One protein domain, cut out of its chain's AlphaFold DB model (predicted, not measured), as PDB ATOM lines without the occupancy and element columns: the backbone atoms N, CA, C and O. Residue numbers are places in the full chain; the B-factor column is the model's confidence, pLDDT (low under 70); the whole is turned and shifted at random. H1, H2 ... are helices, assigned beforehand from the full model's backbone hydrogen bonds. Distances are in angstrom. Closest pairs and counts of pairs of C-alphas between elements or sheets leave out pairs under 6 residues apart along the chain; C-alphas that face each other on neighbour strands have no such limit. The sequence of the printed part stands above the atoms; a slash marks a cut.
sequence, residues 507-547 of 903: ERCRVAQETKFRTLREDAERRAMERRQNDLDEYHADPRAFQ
ATOM      1  N   GLU A 507     -47.814  14.475 139.439       86.19
ATOM      2  CA  GLU A 507     -46.397  14.168 139.606       86.19
ATOM      3  C   GLU A 507     -46.190  12.699 139.986       86.19
ATOM      4  O   GLU A 507     -45.373  12.005 139.380       86.19
ATOM      5  N   ARG A 508     -46.997  12.155 140.900       85.00
ATOM      6  CA  ARG A 508     -46.950  10.717 141.219       85.00
ATOM      7  C   ARG A 508     -47.344   9.853 140.030       85.00
ATOM      8  O   ARG A 508     -46.681   8.855 139.759       85.00
ATOM      9  N   CYS A 509     -48.361  10.261 139.271       81.50
ATOM     10  CA  CYS A 509     -48.709   9.591 138.020       81.50
ATOM     11  C   CYS A 509     -47.548   9.625 137.017       81.50
ATOM     12  O   CYS A 509     -47.327   8.648 136.299       81.50
ATOM     13  N   ARG A 510     -46.793  10.730 136.959       81.81
ATOM     14  CA  ARG A 510     -45.606  10.875 136.107       81.81
ATOM     15  C   ARG A 510     -44.496   9.926 136.548       81.81
ATOM     16  O   ARG A 510     -44.017   9.161 135.716       81.81
ATOM     17  N   VAL A 511     -44.144   9.921 137.832       84.06
ATOM     18  CA  VAL A 511     -43.098   9.055 138.400       84.06
ATOM     19  C   VAL A 511     -43.452   7.574 138.248       84.06
ATOM     20  O   VAL A 511     -42.600   6.777 137.858       84.06
ATOM     21  N   ALA A 512     -44.710   7.191 138.483       82.25
ATOM     22  CA  ALA A 512     -45.159   5.810 138.317       82.25
ATOM     23  C   ALA A 512     -45.048   5.340 136.858       82.25
ATOM     24  O   ALA A 512     -44.583   4.230 136.594       82.25
ATOM     25  N   GLN A 513     -45.424   6.185 135.893       76.94
ATOM     26  CA  GLN A 513     -45.241   5.874 134.473       76.94
ATOM     27  C   GLN A 513     -43.769   5.813 134.071       76.94
ATOM     28  O   GLN A 513     -43.382   4.910 133.334       76.94
ATOM     29  N   GLU A 514     -42.950   6.743 134.559       79.75
ATOM     30  CA  GLU A 514     -41.511   6.757 134.302       79.75
ATOM     31  C   GLU A 514     -40.846   5.484 134.836       79.75
ATOM     32  O   GLU A 514     -40.058   4.856 134.135       79.75
ATOM     33  N   THR A 515     -41.230   5.051 136.036       82.19
ATOM     34  CA  THR A 515     -40.736   3.812 136.649       82.19
ATOM     35  C   THR A 515     -41.143   2.597 135.822       82.19
ATOM     36  O   THR A 515     -40.282   1.813 135.433       82.19
ATOM     37  N   LYS A 516     -42.429   2.483 135.450       78.75
ATOM     38  CA  LYS A 516     -42.915   1.408 134.566       78.75
ATOM     39  C   LYS A 516     -42.164   1.386 133.235       78.75
ATOM     40  O   LYS A 516     -41.800   0.316 132.755       78.75
ATOM     41  N   PHE A 517     -41.914   2.553 132.647       78.88
ATOM     42  CA  PHE A 517     -41.164   2.666 131.401       78.88
ATOM     43  C   PHE A 517     -39.711   2.203 131.559       78.88
ATOM     44  O   PHE A 517     -39.232   1.440 130.724       78.88
ATOM     45  N   ARG A 518     -39.022   2.613 132.632       79.62
ATOM     46  CA  ARG A 518     -37.650   2.165 132.920       79.62
ATOM     47  C   ARG A 518     -37.581   0.652 133.100       79.62
ATOM     48  O   ARG A 518     -36.764   0.021 132.443       79.62
ATOM     49  N   THR A 519     -38.492   0.061 133.872       79.31
ATOM     50  CA  THR A 519     -38.545  -1.397 134.055       79.31
ATOM     51  C   THR A 519     -38.797  -2.132 132.737       79.31
ATOM     52  O   THR A 519     -38.111  -3.100 132.429       79.31
ATOM     53  N   LEU A 520     -39.731  -1.648 131.909       75.81
ATOM     54  CA  LEU A 520     -39.988  -2.237 130.590       75.81
ATOM     55  C   LEU A 520     -38.774  -2.140 129.663       75.81
ATOM     56  O   LEU A 520     -38.507  -3.067 128.899       75.81
ATOM     57  N   ARG A 521     -38.046  -1.024 129.725       78.94
ATOM     58  CA  ARG A 521     -36.811  -0.829 128.972       78.94
ATOM     59  C   ARG A 521     -35.723  -1.795 129.437       78.94
ATOM     60  O   ARG A 521     -35.136  -2.460 128.594       78.94
ATOM     61  N   GLU A 522     -35.488  -1.902 130.740       83.69
ATOM     62  CA  GLU A 522     -34.508  -2.828 131.322       83.69
ATOM     63  C   GLU A 522     -34.824  -4.286 130.962       83.69
ATOM     64  O   GLU A 522     -33.931  -5.037 130.569       83.69
ATOM     65  N   ASP A 523     -36.098  -4.685 131.014       80.00
ATOM     66  CA  ASP A 523     -36.539  -6.019 130.598       80.00
ATOM     67  C   ASP A 523     -36.343  -6.252 129.093       80.00
ATOM     68  O   ASP A 523     -35.945  -7.342 128.675       80.00
ATOM     69  N   ALA A 524     -36.611  -5.245 128.257       77.75
ATOM     70  CA  ALA A 524     -36.393  -5.331 126.816       77.75
ATOM     71  C   ALA A 524     -34.899  -5.426 126.470       77.75
ATOM     72  O   ALA A 524     -34.524  -6.256 125.639       77.75
ATOM     73  N   GLU A 525     -34.052  -4.631 127.128       83.44
ATOM     74  CA  GLU A 525     -32.594  -4.676 126.994       83.44
ATOM     75  C   GLU A 525     -32.047  -6.030 127.467       83.44
ATOM     76  O   GLU A 525     -31.258  -6.649 126.753       83.44
ATOM     77  N   ARG A 526     -32.535  -6.566 128.594       85.88
ATOM     78  CA  ARG A 526     -32.168  -7.904 129.086       85.88
ATOM     79  C   ARG A 526     -32.531  -8.999 128.090       85.88
ATOM     80  O   ARG A 526     -31.673  -9.798 127.734       85.88
ATOM     81  N   ARG A 527     -33.761  -8.999 127.566       80.94
ATOM     82  CA  ARG A 527     -34.190  -9.966 126.540       80.94
ATOM     83  C   ARG A 527     -33.394  -9.828 125.246       80.94
ATOM     84  O   ARG A 527     -33.154 -10.824 124.574       80.94
ATOM     85  N   ALA A 528     -33.011  -8.613 124.858       78.75
ATOM     86  CA  ALA A 528     -32.163  -8.395 123.688       78.75
ATOM     87  C   ALA A 528     -30.743  -8.937 123.911       78.75
ATOM     88  O   ALA A 528     -30.197  -9.572 123.012       78.75
ATOM     89  N   MET A 529     -30.174  -8.746 125.106       86.69
ATOM     90  CA  MET A 529     -28.881  -9.325 125.483       86.69
ATOM     91  C   MET A 529     -28.930 -10.854 125.535       86.69
ATOM     92  O   MET A 529     -28.051 -11.489 124.967       86.69
ATOM     93  N   GLU A 530     -29.971 -11.449 126.125       86.69
ATOM     94  CA  GLU A 530     -30.173 -12.905 126.139       86.69
ATOM     95  C   GLU A 530     -30.304 -13.475 124.725       86.69
ATOM     96  O   GLU A 530     -29.661 -14.470 124.406       86.69
ATOM     97  N   ARG A 531     -31.082 -12.828 123.842       80.56
ATOM     98  CA  ARG A 531     -31.168 -13.239 122.430       80.56
ATOM     99  C   ARG A 531     -29.816 -13.159 121.739       80.56
ATOM    100  O   ARG A 531     -29.412 -14.128 121.117       80.56
ATOM    101  N   ARG A 532     -29.094 -12.048 121.904       82.56
ATOM    102  CA  ARG A 532     -27.763 -11.878 121.314       82.56
ATOM    103  C   ARG A 532     -26.774 -12.924 121.827       82.56
ATOM    104  O   ARG A 532     -25.959 -13.398 121.047       82.56
ATOM    105  N   GLN A 533     -26.833 -13.270 123.112       86.56
ATOM    106  CA  GLN A 533     -25.990 -14.316 123.680       86.56
ATOM    107  C   GLN A 533     -26.351 -15.685 123.101       86.56
ATOM    108  O   GLN A 533     -25.458 -16.391 122.651       86.56
ATOM    109  N   ASN A 534     -27.642 -16.015 123.012       83.44
ATOM    110  CA  ASN A 534     -28.102 -17.251 122.377       83.44
ATOM    111  C   ASN A 534     -27.677 -17.333 120.900       83.44
ATOM    112  O   ASN A 534     -27.250 -18.392 120.454       83.44
ATOM    113  N   ASP A 535     -27.754 -16.224 120.158       79.88
ATOM    114  CA  ASP A 535     -27.315 -16.147 118.760       79.88
ATOM    115  C   ASP A 535     -25.795 -16.376 118.638       79.88
ATOM    116  O   ASP A 535     -25.339 -17.077 117.735       79.88
ATOM    117  N   LEU A 536     -25.000 -15.815 119.560       83.19
ATOM    118  CA  LEU A 536     -23.549 -16.035 119.621       83.19
ATOM    119  C   LEU A 536     -23.207 -17.483 119.989       83.19
ATOM    120  O   LEU A 536     -22.335 -18.080 119.357       83.19
ATOM    121  N   ASP A 537     -23.894 -18.060 120.972       85.44
ATOM    122  CA  ASP A 537     -23.699 -19.448 121.392       85.44
ATOM    123  C   ASP A 537     -24.072 -20.419 120.258       85.44
ATOM    124  O   ASP A 537     -23.354 -21.385 119.998       85.44
ATOM    125  N   GLU A 538     -25.148 -20.131 119.518       80.94
ATOM    126  CA  GLU A 538     -25.559 -20.904 118.346       80.94
ATOM    127  C   GLU A 538     -24.549 -20.784 117.194       80.94
ATOM    128  O   GLU A 538     -24.202 -21.792 116.574       80.94
ATOM    129  N   TYR A 539     -24.022 -19.582 116.944       77.75
ATOM    130  CA  TYR A 539     -22.943 -19.364 115.979       77.75
ATOM    131  C   TYR A 539     -21.673 -20.143 116.347       77.75
ATOM    132  O   TYR A 539     -21.043 -20.736 115.472       77.75
ATOM    133  N   HIS A 540     -21.293 -20.176 117.628       82.00
ATOM    134  CA  HIS A 540     -20.131 -20.935 118.093       82.00
ATOM    135  C   HIS A 540     -20.347 -22.455 118.047       82.00
ATOM    136  O   HIS A 540     -19.380 -23.190 117.837       82.00
ATOM    137  N   ALA A 541     -21.585 -22.928 118.213       84.69
ATOM    138  CA  ALA A 541     -21.930 -24.346 118.128       84.69
ATOM    139  C   ALA A 541     -21.961 -24.871 116.679       84.69
ATOM    140  O   ALA A 541     -21.431 -25.950 116.416       84.69
ATOM    141  N   ASP A 542     -22.551 -24.121 115.739       80.06
ATOM    142  CA  ASP A 542     -22.547 -24.447 114.304       80.06
ATOM    143  C   ASP A 542     -22.601 -23.175 113.424       80.06
ATOM    144  O   ASP A 542     -23.683 -22.672 113.087       80.06
ATOM    145  N   PRO A 543     -21.434 -22.679 112.968       78.25
ATOM    146  CA  PRO A 543     -21.352 -21.461 112.166       78.25
ATOM    147  C   PRO A 543     -22.104 -21.533 110.827       78.25
ATOM    148  O   PRO A 543     -22.581 -20.510 110.336       78.25
ATOM    149  N   ARG A 544     -22.215 -22.722 110.209       75.50
ATOM    150  CA  ARG A 544     -22.829 -22.869 108.875       75.50
ATOM    151  C   ARG A 544     -24.352 -22.886 108.955       75.50
ATOM    152  O   ARG A 544     -25.008 -22.289 108.103       75.50
ATOM    153  N   ALA A 545     -24.916 -23.529 109.977       73.94
ATOM    154  CA  ALA A 545     -26.363 -23.555 110.198       73.94
ATOM    155  C   ALA A 545     -26.918 -22.181 110.615       73.94
ATOM    156  O   ALA A 545     -27.993 -21.786 110.159       73.94
ATOM    157  N   PHE A 546     -26.167 -21.424 111.425       74.75
ATOM    158  CA  PHE A 546     -26.531 -20.057 111.808       74.75
ATOM    159  C   PHE A 546     -26.591 -19.117 110.595       74.75
ATOM    160  O   PHE A 546     -27.586 -18.418 110.404       74.75
ATOM    161  N   GLN A 547     -25.574 -19.162 109.726       75.81
ATOM    162  CA  GLN A 547     -25.524 -18.342 108.514       75.81
ATOM    163  C   GLN A 547     -26.682 -18.660 107.551       75.81
ATOM    164  O   GLN A 547     -27.342 -17.742 107.066       75.81
TER     165      GLN A 547
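What this domain is: This is residues 507 to 547 of the 903 residues of an uncharacterized protein of Trypanosoma cruzi Dm28c (UniProt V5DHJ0). One long, unbent helix, H1, makes nearly the full length of a thin rod, and after its last residue, Ala 541, the backbone turns a sharp corner into a very short helix, H2, which forms a small hook there. Most of the rod has nothing beside it: residues 507 to 534 of H1 stand free. The printed part has 41 residues with two named helices, H1 then H2, and no named strand; the class is all helix. The whole is extended, with a radius of gyration of the C-alphas of 16.8 A, and the C-alphas span 53 by 12 by 5 A.

How they stand to each other: From the first printed residue, H1, residues 507 to 541, runs to the link at Asp 542, a tight link of 1 residue. After it comes H2, residues 543 to 547. H1 and H2 touch only at the corner by their link, with 4 pairs of C-alphas within 8 A. H1 touches H2 with residues 538 to 539 alone. The closest C-alphas of the two are those of Tyr 539 and Phe 546, 5.5 A apart, while the centres are 26.3 A apart. Residues 540 to 545, of which 543 to 545 belong to H2, also stand free. In H1 and H2 every O i to N i+4 pair is within hydrogen-bond range.

Where its parts are: H1 begins at C-alpha 507, at (-46.397, 14.168, 139.606), and ends at C-alpha 541, at (-21.930, -24.346, 118.128), 50.4 A from first to last C-alpha over 35 residues. H2 has 5 residues and measures 6.4 A from its first to its last C-alpha; it ends at C-alpha 547, at (-25.524, -18.342, 108.514).

The domain as a whole: The two C-alphas farthest apart are those of Glu 507 and Arg 544, 53.6 A. The first and last printed C-alphas, of Glu 507 and Gln 547, are 49.6 A apart. The printed part has no cut. The mean pLDDT of the printed part is 81.0, with 82 for H1 and 76 for H2, and no printed residue is under 70.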